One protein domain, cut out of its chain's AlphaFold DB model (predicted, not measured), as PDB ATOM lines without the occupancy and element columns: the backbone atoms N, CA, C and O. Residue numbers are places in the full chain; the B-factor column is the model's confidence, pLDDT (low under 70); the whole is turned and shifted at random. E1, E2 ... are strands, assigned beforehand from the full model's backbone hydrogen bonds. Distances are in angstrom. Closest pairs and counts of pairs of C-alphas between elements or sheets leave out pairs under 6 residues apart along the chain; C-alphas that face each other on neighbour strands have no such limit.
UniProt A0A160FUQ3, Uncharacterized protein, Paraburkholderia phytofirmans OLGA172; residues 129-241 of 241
ATOM      1  N   SER A 129      88.482 126.514 174.533       47.53
ATOM      2  CA  SER A 129      88.171 127.544 173.544       47.53
ATOM      3  C   SER A 129      87.850 126.831 172.222       47.53
ATOM      4  O   SER A 129      88.785 126.326 171.583       47.53
ATOM      5  N   PRO A 130      86.576 126.760 171.775       40.91
ATOM      6  CA  PRO A 130      86.199 125.900 170.650       40.91
ATOM      7  C   PRO A 130      86.869 126.353 169.349       40.91
ATOM      8  O   PRO A 130      87.146 125.548 168.468       40.91
ATOM      9  N   ALA A 131      87.186 127.648 169.258       47.44
ATOM     10  CA  ALA A 131      87.853 128.256 168.114       47.44
ATOM     11  C   ALA A 131      89.358 127.942 168.026       47.44
ATOM     12  O   ALA A 131      89.948 128.115 166.963       47.44
ATOM     13  N   LYS A 132      90.003 127.533 169.129       56.31
ATOM     14  CA  LYS A 132      91.473 127.422 169.210       56.31
ATOM     15  C   LYS A 132      91.974 126.044 169.640       56.31
ATOM     16  O   LYS A 132      93.154 125.758 169.454       56.31
ATOM     17  N   GLY A 133      91.114 125.199 170.214       63.12
ATOM     18  CA  GLY A 133      91.494 123.867 170.702       63.12
ATOM     19  C   GLY A 133      92.495 123.897 171.865       63.12
ATOM     20  O   GLY A 133      93.188 122.910 172.101       63.12
ATOM     21  N   VAL A 134      92.600 125.030 172.568       70.25
ATOM     22  CA  VAL A 134      93.461 125.197 173.746       70.25
ATOM     23  C   VAL A 134      92.587 125.139 174.991       70.25
ATOM     24  O   VAL A 134      91.587 125.855 175.086       70.25
ATOM     25  N   VAL A 135      92.974 124.273 175.925       77.31
ATOM     26  CA  VAL A 135      92.397 124.209 177.268       77.31
ATOM     27  C   VAL A 135      93.052 125.298 178.101       77.31
ATOM     28  O   VAL A 135      94.286 125.382 178.131       77.31
ATOM     29  N   MET A 136      92.227 126.126 178.738       79.75
ATOM     30  CA  MET A 136      92.676 127.205 179.607       79.75
ATOM     31  C   MET A 136      92.066 127.040 180.995       79.75
ATOM     32  O   MET A 136      90.847 127.069 181.127       79.75
ATOM     33  N   LEU A 137      92.909 126.934 182.017       81.94
ATOM     34  CA  LEU A 137      92.497 126.931 183.423       81.94
ATOM     35  C   LEU A 137      93.101 128.164 184.085       81.94
ATOM     36  O   LEU A 137      94.304 128.366 183.972       81.94
ATOM     37  N   SER A 138      92.300 128.998 184.748       86.38
ATOM     38  CA  SER A 138      92.816 130.195 185.423       86.38
ATOM     39  C   SER A 138      92.539 130.171 186.918       86.38
ATOM     40  O   SER A 138      91.416 129.922 187.344       86.38
ATOM     41  N   GLU A 139      93.559 130.497 187.701       84.88
ATOM     42  CA  GLU A 139      93.543 130.536 189.160       84.88
ATOM     43  C   GLU A 139      93.998 131.918 189.629       84.88
ATOM     44  O   GLU A 139      95.001 132.451 189.153       84.88
ATOM     45  N   THR A 140      93.252 132.526 190.551       90.50
ATOM     46  CA  THR A 140      93.667 133.786 191.180       90.50
ATOM     47  C   THR A 140      94.461 133.465 192.436       90.50
ATOM     48  O   THR A 140      93.887 132.987 193.410       90.50
ATOM     49  N   ASP A 141      95.766 133.733 192.421       87.88
ATOM     50  CA  ASP A 141      96.633 133.468 193.575       87.88
ATOM     51  C   ASP A 141      96.580 134.606 194.603       87.88
ATOM     52  O   ASP A 141      96.791 134.386 195.795       87.88
ATOM     53  N   PHE A 142      96.322 135.836 194.149       91.88
ATOM     54  CA  PHE A 142      96.243 137.012 195.008       91.88
ATOM     55  C   PHE A 142      95.298 138.059 194.418       91.88
ATOM     56  O   PHE A 142      95.331 138.325 193.218       91.88
ATOM     57  N   ALA A 143      94.510 138.700 195.275       94.44
ATOM     58  CA  ALA A 143      93.749 139.901 194.960       94.44
ATOM     59  C   ALA A 143      93.834 140.859 196.157       94.44
ATOM     60  O   ALA A 143      93.594 140.434 197.289       94.44
ATOM     61  N   SER A 144      94.188 142.131 195.936       91.56
ATOM     62  CA  SER A 144      94.126 143.132 197.012       91.56
ATOM     63  C   SER A 144      92.672 143.487 197.353       91.56
ATOM     64  O   SER A 144      91.757 143.221 196.579       91.56
ATOM     65  N   GLY A 145      92.438 144.056 198.537       91.50
ATOM     66  CA  GLY A 145      91.093 144.403 199.022       91.50
ATOM     67  C   GLY A 145      90.582 145.777 198.574       91.50
ATOM     68  O   GLY A 145      89.569 146.242 199.091       91.50
ATOM     69  N   ASP A 146      91.299 146.453 197.677       91.00
ATOM     70  CA  ASP A 146      90.991 147.819 197.253       91.00
ATOM     71  C   ASP A 146      89.824 147.860 196.254       91.00
ATOM     72  O   ASP A 146      89.473 146.862 195.628       91.00
ATOM     73  N   THR A 147      89.253 149.049 196.027       85.81
ATOM     74  CA  THR A 147      88.206 149.262 195.004       85.81
ATOM     75  C   THR A 147      88.669 148.947 193.579       85.81
ATOM     76  O   THR A 147      87.843 148.703 192.703       85.81
ATOM     77  N   LEU A 148      89.982 148.963 193.342       83.88
ATOM     78  CA  LEU A 148      90.635 148.521 192.112       83.88
ATOM     79  C   LEU A 148      91.699 147.491 192.508       83.88
ATOM     80  O   LEU A 148      92.850 147.871 192.735       83.88
ATOM     81  N   PRO A 149      91.317 146.215 192.676       87.25
ATOM     82  CA  PRO A 149      92.199 145.231 193.276       87.25
ATOM     83  C   PRO A 149      93.398 144.945 192.369       87.25
ATOM     84  O   PRO A 149      93.253 144.712 191.166       87.25
ATOM     85  N   LEU A 150      94.593 144.900 192.957       89.81
ATOM     86  CA  LEU A 150      95.754 144.309 192.304       89.81
ATOM     87  C   LEU A 150      95.570 142.791 192.309       89.81
ATOM     88  O   LEU A 150      95.626 142.169 193.369       89.81
ATOM     89  N   VAL A 151      95.358 142.201 191.135       91.19
ATOM     90  CA  VAL A 151      95.107 140.762 190.992       91.19
ATOM     91  C   VAL A 151      96.306 140.080 190.351       91.19
ATOM     92  O   VAL A 151      96.648 140.405 189.216       91.19
ATOM     93  N   LEU A 152      96.920 139.117 191.036       91.12
ATOM     94  CA  LEU A 152      97.831 138.147 190.428       91.12
ATOM     95  C   LEU A 152      97.035 136.887 190.094       91.12
ATOM     96  O   LEU A 152      96.539 136.190 190.979       91.12
ATOM     97  N   GLN A 153      96.939 136.603 188.803       90.88
ATOM     98  CA  GLN A 153      96.237 135.451 188.267       90.88
ATOM     99  C   GLN A 153      97.196 134.632 187.415       90.88
ATOM    100  O   GLN A 153      97.914 135.178 186.571       90.88
ATOM    101  N   ARG A 154      97.184 133.318 187.621       90.19
ATOM    102  CA  ARG A 154      97.866 132.352 186.770       90.19
ATOM    103  C   ARG A 154      96.881 131.682 185.836       90.19
ATOM    104  O   ARG A 154      95.755 131.384 186.212       90.19
ATOM    105  N   THR A 155      97.342 131.398 184.630       87.50
ATOM    106  CA  THR A 155      96.602 130.638 183.631       87.50
ATOM    107  C   THR A 155      97.464 129.482 183.155       87.50
ATOM    108  O   THR A 155      98.611 129.670 182.754       87.50
ATOM    109  N   TYR A 156      96.920 128.275 183.202       86.88
ATOM    110  CA  TYR A 156      97.455 127.112 182.523       86.88
ATOM    111  C   TYR A 156      96.946 127.084 181.087       86.88
ATOM    112  O   TYR A 156      95.755 127.256 180.839       86.88
ATOM    113  N   LEU A 157      97.848 126.813 180.150       85.75
ATOM    114  CA  LEU A 157      97.557 126.627 178.735       85.75
ATOM    115  C   LEU A 157      98.018 125.232 178.320       85.75
ATOM    116  O   LEU A 157      99.218 124.960 178.312       85.75
ATOM    117  N   SER A 158      97.110 124.345 177.900       84.56
ATOM    118  CA  SER A 158      97.517 123.000 177.445       84.56
ATOM    119  C   SER A 158      98.520 123.038 176.286       84.56
ATOM    120  O   SER A 158      99.373 122.156 176.160       84.56
ATOM    121  N   ARG A 159      98.458 124.102 175.477       85.56
ATOM    122  CA  ARG A 159      99.437 124.449 174.450       85.56
ATOM    123  C   ARG A 159      99.897 125.902 174.650       85.56
ATOM    124  O   ARG A 159      99.130 126.807 174.324       85.56
ATOM    125  N   PRO A 160     101.119 126.145 175.151       83.19
ATOM    126  CA  PRO A 160     101.619 127.499 175.352       83.19
ATOM    127  C   PRO A 160     101.877 128.186 174.007       83.19
ATOM    128  O   PRO A 160     102.345 127.553 173.056       83.19
ATOM    129  N   TYR A 161     101.587 129.485 173.937       86.06
ATOM    130  CA  TYR A 161     101.894 130.319 172.771       86.06
ATOM    131  C   TYR A 161     103.374 130.714 172.732       86.06
ATOM    132  O   TYR A 161     104.000 130.641 171.679       86.06
ATOM    133  N   ASP A 162     103.941 131.066 173.889       86.31
ATOM    134  CA  ASP A 162     105.375 131.278 174.071       86.31
ATOM    135  C   ASP A 162     105.997 130.055 174.760       86.31
ATOM    136  O   ASP A 162     105.868 129.857 175.966       86.31
ATOM    137  N   THR A 163     106.688 129.219 173.985       83.81
ATOM    138  CA  THR A 163     107.356 128.003 174.480       83.81
ATOM    139  C   THR A 163     108.684 128.275 175.177       83.81
ATOM    140  O   THR A 163     109.263 127.373 175.781       83.81
ATOM    141  N   THR A 164     109.191 129.500 175.077       81.75
ATOM    142  CA  THR A 164     110.505 129.877 175.610       81.75
ATOM    143  C   THR A 164     110.415 130.518 176.992       81.75
ATOM    144  O   THR A 164     111.437 130.796 177.615       81.75
ATOM    145  N   GLN A 165     109.198 130.708 177.500       75.12
ATOM    146  CA  GLN A 165     108.938 131.197 178.840       75.12
ATOM    147  C   GLN A 165     108.711 130.038 179.822       75.12
ATOM    148  O   GLN A 165     107.856 129.183 179.602       75.12
ATOM    149  N   ALA A 166     109.464 130.023 180.926       76.06
ATOM    150  CA  ALA A 166     109.422 128.958 181.934       76.06
ATOM    151  C   ALA A 166     109.366 129.468 183.386       76.06
ATOM    152  O   ALA A 166     109.386 128.661 184.313       76.06
ATOM    153  N   ALA A 167     109.278 130.788 183.603       79.06
ATOM    154  CA  ALA A 167     109.372 131.396 184.935       79.06
ATOM    155  C   ALA A 167     108.323 130.889 185.947       79.06
ATOM    156  O   ALA A 167     108.594 130.873 187.143       79.06
ATOM    157  N   MET A 168     107.149 130.456 185.478       79.25
ATOM    158  CA  MET A 168     106.032 129.984 186.315       79.25
ATOM    159  C   MET A 168     105.849 128.458 186.266       79.25
ATOM    160  O   MET A 168     104.863 127.933 186.781       79.25
ATOM    161  N   GLY A 169     106.780 127.738 185.634       82.44
ATOM    162  CA  GLY A 169     106.622 126.330 185.281       82.44
ATOM    163  C   GLY A 169     106.052 126.134 183.875       82.44
ATOM    164  O   GLY A 169     105.537 127.052 183.237       82.44
ATOM    165  N   LYS A 170     106.182 124.908 183.360       82.69
ATOM    166  CA  LYS A 170     105.724 124.564 182.010       82.69
ATOM    167  C   LYS A 170     104.219 124.806 181.895       82.69
ATOM    168  O   LYS A 170     103.470 124.352 182.756       82.69
ATOM    169  N   ASN A 171     103.800 125.460 180.809       85.81
ATOM    170  CA  ASN A 171     102.402 125.741 180.462       85.81
ATOM    171  C   ASN A 171     101.660 126.720 181.388       85.81
ATOM    172  O   ASN A 171     100.505 127.025 181.111       85.81
ATOM    173  N   TRP A 172     102.299 127.236 182.436       87.44
ATOM    174  CA  TRP A 172     101.714 128.238 183.318       87.44
ATOM    175  C   TRP A 172     102.222 129.630 182.965       87.44
ATOM    176  O   TRP A 172     103.412 129.838 182.729       87.44
ATOM    177  N   VAL A 173     101.307 130.588 182.943       89.00
ATOM    178  CA  VAL A 173     101.567 131.994 182.622       89.00
ATOM    179  C   VAL A 173     100.862 132.864 183.655       89.00
ATOM    180  O   VAL A 173      99.946 132.385 184.317       89.00
ATOM    181  N   ASN A 174     101.279 134.116 183.838       89.31
ATOM    182  CA  ASN A 174     100.564 135.042 184.723       89.31
ATOM    183  C   ASN A 174     100.152 136.329 184.005       89.31
ATOM    184  O   ASN A 174     100.816 136.775 183.069       89.31
ATOM    185  N   ASN A 175      99.079 136.953 184.486       89.25
ATOM    186  CA  ASN A 175      98.470 138.134 183.878       89.25
ATOM    187  C   ASN A 175      99.382 139.383 183.836       89.25
ATOM    188  O   ASN A 175      99.126 140.309 183.058       89.25
ATOM    189  N   TRP A 176     100.475 139.409 184.599       88.12
ATOM    190  CA  TRP A 176     101.477 140.486 184.610       88.12
ATOM    191  C   TRP A 176     102.693 140.202 183.735       88.12
ATOM    192  O   TRP A 176     103.520 141.083 183.515       88.12
ATOM    193  N   GLN A 177     102.798 139.001 183.180       87.19
ATOM    194  CA  GLN A 177     103.926 138.616 182.360       87.19
ATOM    195  C   GLN A 177     103.892 139.358 181.024       87.19
ATOM    196  O   GLN A 177     102.858 139.432 180.351       87.19
ATOM    197  N   ARG A 178     105.022 139.958 180.656       85.88
ATOM    198  CA  ARG A 178     105.196 140.709 179.412       85.88
ATOM    199  C   ARG A 178     106.452 140.221 178.719       85.88
ATOM    200  O   ARG A 178     107.470 139.985 179.370       85.88
ATOM    201  N   ARG A 179     106.378 140.077 177.402       87.38
ATOM    202  CA  ARG A 179     107.540 139.771 176.578       87.38
ATOM    203  C   ARG A 179     107.404 140.390 175.202       87.38
ATOM    204  O   ARG A 179     106.339 140.332 174.593       87.38
ATOM    205  N   LEU A 180     108.530 140.878 174.698       89.19
ATOM    206  CA  LEU A 180     108.699 141.285 173.315       89.19
ATOM    207  C   LEU A 180     109.703 140.358 172.618       89.19
ATOM    208  O   LEU A 180     110.821 140.172 173.096       89.19
ATOM    209  N   ASP A 181     109.298 139.757 171.503       90.62
ATOM    210  CA  ASP A 181     110.148 138.944 170.636       90.62
ATOM    211  C   ASP A 181     110.563 139.752 169.402       90.62
ATOM    212  O   ASP A 181     109.744 140.095 168.543       90.62
ATOM    213  N   LEU A 182     111.859 140.057 169.342       90.44
ATOM    214  CA  LEU A 182     112.488 140.881 168.313       90.44
ATOM    215  C   LEU A 182     113.192 140.055 167.226       90.44
ATOM    216  O   LEU A 182     113.806 140.644 166.336       90.44
ATOM    217  N   LEU A 183     113.127 138.717 167.265       90.75
ATOM    218  CA  LEU A 183     113.839 137.855 166.309       90.75
ATOM    219  C   LEU A 183     113.448 138.146 164.852       90.75
ATOM    220  O   LEU A 183     114.290 138.095 163.956       90.75
ATOM    221  N   GLY A 184     112.183 138.498 164.619       90.94
ATOM    222  CA  GLY A 184     111.651 138.837 163.301       90.94
ATOM    223  C   GLY A 184     111.902 140.274 162.838       90.94
ATOM    224  O   GLY A 184     111.574 140.599 161.696       90.94
ATOM    225  N   ALA A 185     112.467 141.148 163.681       90.31
ATOM    226  CA  ALA A 185     112.501 142.588 163.409       90.31
ATOM    227  C   ALA A 185     113.347 142.944 162.172       90.31
ATOM    228  O   ALA A 185     113.022 143.888 161.459       90.31
ATOM    229  N   ASN A 186     114.394 142.158 161.902       88.88
ATOM    230  CA  ASN A 186     115.301 142.327 160.759       88.88
ATOM    231  C   ASN A 186     115.113 141.242 159.680       88.88
ATOM    232  O   ASN A 186     115.991 141.048 158.839       88.88
ATOM    233  N   ALA A 187     114.011 140.487 159.721       90.94
ATOM    234  CA  ALA A 187     113.715 139.476 158.711       90.94
ATOM    235  C   ALA A 187     113.353 140.116 157.358       90.94
ATOM    236  O   ALA A 187     112.984 141.288 157.286       90.94
ATOM    237  N   SER A 188     113.394 139.328 156.276       90.25
ATOM    238  CA  SER A 188     112.966 139.772 154.936       90.25
ATOM    239  C   SER A 188     111.515 140.262 154.905       90.25
ATOM    240  O   SER A 188     111.182 141.168 154.144       90.25
ATOM    241  N   VAL A 189     110.667 139.688 155.762       88.31
ATOM    242  CA  VAL A 189     109.341 140.206 156.108       88.31
ATOM    243  C   VAL A 189     109.366 140.583 157.595       88.31
ATOM    244  O   VAL A 189     109.213 139.699 158.449       88.31
ATOM    245  N   PRO A 190     109.596 141.868 157.920       90.62
ATOM    246  CA  PRO A 190     109.780 142.309 159.295       90.62
ATOM    247  C   PRO A 190     108.529 142.082 160.148       90.62
ATOM    248  O   PRO A 190     107.421 142.475 159.767       90.62
ATOM    249  N   HIS A 191     108.713 141.482 161.323       92.00
ATOM    250  CA  HIS A 191     107.658 141.311 162.320       92.00
ATOM    251  C   HIS A 191     108.214 141.338 163.745       92.00
ATOM    252  O   HIS A 191     109.351 140.947 163.992       92.00
ATOM    253  N   ILE A 192     107.390 141.770 164.693       92.38
ATOM    254  CA  ILE A 192     107.674 141.706 166.131       92.38
ATOM    255  C   ILE A 192     106.474 141.046 166.798       92.38
ATOM    256  O   ILE A 192     105.337 141.331 166.425       92.38
ATOM    257  N   VAL A 193     106.702 140.160 167.766       91.56
ATOM    258  CA  VAL A 193     105.608 139.516 168.507       91.56
ATOM    259  C   VAL A 193     105.645 139.978 169.953       91.56
ATOM    260  O   VAL A 193     106.657 139.827 170.628       91.56
ATOM    261  N   ALA A 194     104.542 140.541 170.435       90.12
ATOM    262  CA  ALA A 194     104.360 140.803 171.854       90.12
ATOM    263  C   ALA A 194     103.468 139.725 172.466       90.12
ATOM    264  O   ALA A 194     102.440 139.367 171.892       90.12
ATOM    265  N   TYR A 195     103.841 139.258 173.651       88.62
ATOM    266  CA  TYR A 195     103.016 138.379 174.464       88.62
ATOM    267  C   TYR A 195     102.680 139.092 175.779       88.62
ATOM    268  O   TYR A 195     103.562 139.637 176.455       88.62
ATOM    269  N   ARG A 196     101.389 139.156 176.114       85.38
ATOM    270  CA  ARG A 196     100.857 139.884 177.277       85.38
ATOM    271  C   ARG A 196      99.800 139.032 177.963       85.38
ATOM    272  O   ARG A 196      99.099 138.292 177.287       85.38
ATOM    273  N   GLY A 197      99.655 139.183 179.275       81.00
ATOM    274  CA  GLY A 197      98.560 138.583 180.036       81.00
ATOM    275  C   GLY A 197      98.484 137.063 179.883       81.00
ATOM    276  O   GLY A 197      99.309 136.337 180.425       81.00
ATOM    277  N   ASP A 198      97.508 136.601 179.101       72.38
ATOM    278  CA  ASP A 198      97.271 135.195 178.748       72.38
ATOM    279  C   ASP A 198      98.261 134.633 177.703       72.38
ATOM    280  O   ASP A 198      98.103 133.512 177.219       72.38
ATOM    281  N   GLN A 199      99.287 135.414 177.357       80.75
ATOM    282  CA  GLN A 199     100.317 135.115 176.365       80.75
ATOM    283  C   GLN A 199      99.774 134.928 174.946       80.75
ATOM    284  O   GLN A 199     100.453 134.326 174.117       80.75
ATOM    285  N   GLN A 200      98.589 135.436 174.602       84.19
ATOM    286  CA  GLN A 200      98.203 135.440 173.193       84.19
ATOM    287  C   GLN A 200      99.140 136.348 172.376       84.19
ATOM    288  O   GLN A 200      99.437 137.471 172.799       84.19
ATOM    289  N   PRO A 201      99.622 135.886 171.206       88.00
ATOM    290  CA  PRO A 201     100.574 136.644 170.412       88.00
ATOM    291  C   PRO A 201      99.895 137.823 169.712       88.00
ATOM    292  O   PRO A 201      98.925 137.660 168.971       88.00
ATOM    293  N   LEU A 202     100.472 139.007 169.884       88.69
ATOM    294  CA  LEU A 202     100.174 140.203 169.106       88.69
ATOM    295  C   LEU A 202     101.307 140.420 168.106       88.69
ATOM    296  O   LEU A 202     102.419 140.788 168.484       88.69
ATOM    297  N   THR A 203     101.040 140.156 166.827       91.56
ATOM    298  CA  THR A 203     102.048 140.283 165.767       91.56
ATOM    299  C   THR A 203     101.989 141.659 165.120       91.56
ATOM    300  O   THR A 203     101.054 141.986 164.387       91.56
ATOM    301  N   PHE A 204     103.039 142.438 165.339       92.44
ATOM    302  CA  PHE A 204     103.260 143.715 164.689       92.44
ATOM    303  C   PHE A 204     103.926 143.521 163.332       92.44
ATOM    304  O   PHE A 204     104.861 142.730 163.187       92.44
ATOM    305  N   LYS A 205     103.473 144.297 162.351       91.31
ATOM    306  CA  LYS A 205     104.088 144.433 161.032       91.31
ATOM    307  C   LYS A 205     104.550 145.866 160.830       91.31
ATOM    308  O   LYS A 205     103.953 146.796 161.368       91.31
ATOM    309  N   TRP A 206     105.594 146.038 160.032       88.94
ATOM    310  CA  TRP A 206     106.074 147.361 159.659       88.94
ATOM    311  C   TRP A 206     105.154 147.986 158.604       88.94
ATOM    312  O   TRP A 206     105.098 147.514 157.468       88.94
ATOM    313  N   ILE A 207     104.400 149.021 158.982       83.00
ATOM    314  CA  ILE A 207     103.420 149.697 158.121       83.00
ATOM    315  C   ILE A 207     103.545 151.205 158.344       83.00
ATOM    316  O   ILE A 207     103.442 151.682 159.468       83.00
ATOM    317  N   GLY A 208     103.769 151.974 157.275       77.75
ATOM    318  CA  GLY A 208     103.740 153.443 157.347       77.75
ATOM    319  C   GLY A 208     104.775 154.077 158.289       77.75
ATOM    320  O   GLY A 208     104.543 155.179 158.770       77.75
ATOM    321  N   GLY A 209     105.897 153.400 158.563       79.56
ATOM    322  CA  GLY A 209     106.960 153.909 159.444       79.56
ATOM    323  C   GLY A 209     106.797 153.565 160.928       79.56
ATOM    324  O   GLY A 209     107.594 154.031 161.738       79.56
ATOM    325  N   ALA A 210     105.806 152.746 161.283       82.69
ATOM    326  CA  ALA A 210     105.604 152.242 162.635       82.69
ATOM    327  C   ALA A 210     105.325 150.734 162.629       82.69
ATOM    328  O   ALA A 210     104.929 150.146 161.616       82.69
ATOM    329  N   TRP A 211     105.518 150.095 163.779       90.19
ATOM    330  CA  TRP A 211     105.054 148.732 163.998       90.19
ATOM    331  C   TRP A 211     103.583 148.783 164.404       90.19
ATOM    332  O   TRP A 211     103.243 149.367 165.428       90.19
ATOM    333  N   ALA A 212     102.706 148.167 163.619       88.88
ATOM    334  CA  ALA A 212     101.267 148.150 163.871       88.88
ATOM    335  C   ALA A 212     100.706 146.731 163.748       88.88
ATOM    336  O   ALA A 212     101.233 145.910 162.990       88.88
ATOM    337  N   VAL A 213      99.630 146.437 164.476       88.31
ATOM    338  CA  VAL A 213      98.927 145.152 164.372       88.31
ATOM    339  C   VAL A 213      97.858 145.256 163.273       88.31
ATOM    340  O   VAL A 213      96.941 146.070 163.375       88.31
ATOM    341  N   PRO A 214      97.941 144.468 162.185       81.81
ATOM    342  CA  PRO A 214      96.943 144.531 161.123       81.81
ATOM    343  C   PRO A 214      95.543 144.182 161.634       81.81
ATOM    344  O   PRO A 214      95.361 143.179 162.318       81.81
ATOM    345  N   GLY A 215      94.547 144.979 161.248       76.94
ATOM    346  CA  GLY A 215      93.148 144.734 161.611       76.94
ATOM    347  C   GLY A 215      92.749 145.223 163.006       76.94
ATOM    348  O   GLY A 215      91.568 145.153 163.333       76.94
ATOM    349  N   THR A 216      93.676 145.768 163.801       71.12
ATOM    350  CA  THR A 216      93.355 146.426 165.071       71.12
ATOM    351  C   THR A 216      93.983 147.824 165.117       71.12
ATOM    352  O   THR A 216      95.204 147.960 165.118       71.12
ATOM    353  N   PRO A 217      93.183 148.905 165.174       67.56
ATOM    354  CA  PRO A 217      93.725 150.264 165.247       67.56
ATOM    355  C   PRO A 217      94.298 150.611 166.630       67.56
ATOM    356  O   PRO A 217      94.792 151.714 166.821       67.56
ATOM    357  N   GLY A 218      94.185 149.709 167.610       79.81
ATOM    358  CA  GLY A 218      94.371 150.052 169.016       79.81
ATOM    359  C   GLY A 218      95.794 149.974 169.549       79.81
ATOM    360  O   GLY A 218      96.014 150.455 170.650       79.81
ATOM    361  N   LEU A 219      96.756 149.392 168.825       86.81
ATOM    362  CA  LEU A 219      98.117 149.218 169.340       86.81
ATOM    363  C   LEU A 219      99.178 149.543 168.289       86.81
ATOM    364  O   LEU A 219      99.165 148.993 167.184       86.81
ATOM    365  N   SER A 220     100.145 150.370 168.682       88.06
ATOM    366  CA  SER A 220     101.350 150.661 167.909       88.06
ATOM    367  C   SER A 220     102.600 150.446 168.763       88.06
ATOM    368  O   SER A 220     102.570 150.557 169.988       88.06
ATOM    369  N   LEU A 221     103.709 150.095 168.118       90.06
ATOM    370  CA  LEU A 221     104.999 149.922 168.768       90.06
ATOM    371  C   LEU A 221     106.019 150.850 168.097       90.06
ATOM    372  O   LEU A 221     106.205 150.843 166.879       90.06
ATOM    373  N   THR A 222     106.685 151.673 168.899       88.50
ATOM    374  CA  THR A 222     107.678 152.634 168.408       88.50
ATOM    375  C   THR A 222     109.014 152.360 169.064       88.50
ATOM    376  O   THR A 222     109.100 152.255 170.282       88.50
ATOM    377  N   LYS A 223     110.073 152.258 168.259       86.44
ATOM    378  CA  LYS A 223     111.437 152.235 168.781       86.44
ATOM    379  C   LYS A 223     111.903 153.675 168.957       86.44
ATOM    380  O   LYS A 223     112.040 154.384 167.959       86.44
ATOM    381  N   ALA A 224     112.116 154.115 170.190       81.50
ATOM    382  CA  ALA A 224     112.631 155.455 170.433       81.50
ATOM    383  C   ALA A 224     114.160 155.503 170.255       81.50
ATOM    384  O   ALA A 224     114.841 154.479 170.124       81.50
ATOM    385  N   GLY A 225     114.707 156.721 170.203       83.31
ATOM    386  CA  GLY A 225     116.144 156.960 170.012       83.31
ATOM    387  C   GLY A 225     117.023 156.484 171.176       83.31
ATOM    388  O   GLY A 225     118.235 156.380 171.016       83.31
ATOM    389  N   ASP A 226     116.416 156.164 172.317       87.06
ATOM    390  CA  ASP A 226     117.052 155.551 173.491       87.06
ATOM    391  C   ASP A 226     117.258 154.029 173.353       87.06
ATOM    392  O   ASP A 226     117.896 153.409 174.202       87.06
ATOM    393  N   GLY A 227     116.755 153.424 172.272       82.31
ATOM    394  CA  GLY A 227     116.872 151.994 172.004       82.31
ATOM    395  C   GLY A 227     115.751 151.137 172.592       82.31
ATOM    396  O   GLY A 227     115.713 149.944 172.279       82.31
ATOM    397  N   TYR A 228     114.828 151.718 173.362       84.25
ATOM    398  CA  TYR A 228     113.671 151.026 173.922       84.25
ATOM    399  C   TYR A 228     112.497 150.997 172.941       84.25
ATOM    400  O   TYR A 228     112.369 151.829 172.034       84.25
ATOM    401  N   PHE A 229     111.644 149.990 173.109       85.31
ATOM    402  CA  PHE A 229     110.399 149.860 172.369       85.31
ATOM    403  C   PHE A 229     109.240 150.245 173.275       85.31
ATOM    404  O   PHE A 229     109.050 149.639 174.319       85.31
ATOM    405  N   TYR A 230     108.449 151.209 172.827       86.69
ATOM    406  CA  TYR A 230     107.288 151.710 173.540       86.69
ATOM    407  C   TYR A 230     106.024 151.177 172.887       86.69
ATOM    408  O   TYR A 230     105.809 151.391 171.688       86.69
ATOM    409  N   LEU A 231     105.201 150.477 173.666       87.31
ATOM    410  CA  LEU A 231     103.885 150.018 173.238       87.31
ATOM    411  C   LEU A 231     102.867 151.095 173.593       87.31
ATOM    412  O   LEU A 231     102.655 151.392 174.767       87.31
ATOM    413  N   LYS A 232     102.216 151.660 172.585       86.62
ATOM    414  CA  LYS A 232     101.178 152.663 172.772       86.62
ATOM    415  C   LYS A 232      99.814 152.061 172.479       86.62
ATOM    416  O   LYS A 232      99.600 151.470 171.420       86.62
ATOM    417  N   ASP A 233      98.899 152.241 173.420       86.31
ATOM    418  CA  ASP A 233      97.475 152.071 173.180       86.31
ATOM    419  C   ASP A 233      96.938 153.354 172.546       86.31
ATOM    420  O   ASP A 233      96.904 154.414 173.172       86.31
ATOM    421  N   GLU A 234      96.571 153.276 171.273       85.06
ATOM    422  CA  GLU A 234      96.100 154.435 170.508       85.06
ATOM    423  C   GLU A 234      94.660 154.825 170.875       85.06
ATOM    424  O   GLU A 234      94.241 155.946 170.592       85.06
ATOM    425  N   LEU A 235      93.904 153.932 171.524       85.19
ATOM    426  CA  LEU A 235      92.538 154.203 171.977       85.19
ATOM    427  C   LEU A 235      92.534 154.876 173.349       85.19
ATOM    428  O   LEU A 235      91.764 155.805 173.581       85.19
ATOM    429  N   LEU A 236      93.392 154.403 174.253       84.31
ATOM    430  CA  LEU A 236      93.482 154.894 175.630       84.31
ATOM    431  C   LEU A 236      94.539 155.992 175.808       84.31
ATOM    432  O   LEU A 236      94.556 156.668 176.834       84.31
ATOM    433  N   GLY A 237      95.434 156.173 174.836       83.50
ATOM    434  CA  GLY A 237      96.545 157.125 174.906       83.50
ATOM    435  C   GLY A 237      97.641 156.729 175.901       83.50
ATOM    436  O   GLY A 237      98.534 157.528 176.183       83.50
ATOM    437  N   THR A 238      97.592 155.514 176.446       85.31
ATOM    438  CA  THR A 238      98.562 155.010 177.422       85.31
ATOM    439  C   THR A 238      99.787 154.433 176.725       85.31
ATOM    440  O   THR A 238      99.663 153.774 175.696       85.31
ATOM    441  N   THR A 239     100.972 154.657 177.292       84.56
ATOM    442  CA  THR A 239     102.238 154.120 176.772       84.56
ATOM    443  C   THR A 239     102.905 153.244 177.828       84.56
ATOM    444  O   THR A 239     103.085 153.673 178.965       84.56
ATOM    445  N   GLU A 240     103.271 152.029 177.435       81.50
ATOM    446  CA  GLU A 240     104.077 151.084 178.206       81.50
ATOM    447  C   GLU A 240     105.516 151.112 177.662       81.50
ATOM    448  O   GLU A 240     105.714 151.201 176.445       81.50
ATOM    449  N   ALA A 241     106.502 151.071 178.563       71.75
ATOM    450  CA  ALA A 241     107.938 151.114 178.269       71.75
ATOM    451  C   ALA A 241     108.618 149.783 178.612       71.75
ATOM    452  O   ALA A 241     108.164 149.139 179.588       71.75
TER     453      ALA A 241
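AT A GLANCE: This is residues 129 to 241 of the 241 residues of an uncharacterized protein of Paraburkholderia phytofirmans OLGA172 (UniProt A0A160FUQ3). A curled sheet, E4 to E9, folds back on itself like part of a barrel, and a separate three-stranded sheet, E1 to E3, lies at one end, with the long hairpin E1 and E2 as its arm. The printed part has 113 residues, nine named strands, E1 to E9 in chain order, and no named helix; it is all strand by class, with under half of its residues, 51, in named strands. Both sheets are antiparallel, in orders E1 E2 E3 and E4 E5 E6 E7 E8 E9. The whole is only just compact, close to loose, with a radius of gyration of the C-alphas of 15.8 A and spans of 41 by 34 by 27 A.

IN THESE COORDINATES: Find C-alpha 134 at (93.461, 125.197, 173.746); from there E1 runs 25.8 A to residue 143. Next come E2, residues 151 to 157, 18.9 A, and E3, 172 to 174. Then read E4, 178 to 181, E5, 191 to 196, E6, 200 to 207, 21.4 A, E7, 210 to 212, E8, 219 to 223, and E9, 229 to 233, ending at C-alpha 233, (97.475, 152.071, 173.180).

HOW THE PARTS SIT: Each sheet is a meander, each strand the antiparallel neighbour of the one before. Look at N 139 and O 154, 2.8 A, between E1 and E2, and N 155 and O 173, 2.8 A, between E2 and E3. E1, E2 and E3 are apart from E4 to E9. In this strongly twisted folded sheet, bent back into two leaves, E4 E5 E6 face E8 E9, with E7 as the hinge. Check N 181 and O 193, 2.8 A, for E4 and E5; N 202 and O 194, 2.8 A, for E5 and E6; N 205 and O 212, 2.8 A, for E6 and E7; N 221 and O 211, 2.8 A, for E7 and E8; and N 222 and O 230, 2.9 A, for E8 and E9.

THE WHOLE: The C-alphas of Gly 145 and Ser 188, the two farthest apart, are 49.4 A apart. The printed part has no cut, and the link E2 to E3 is long. Confidence is low, under 70, at residues 129 to 133 and 217.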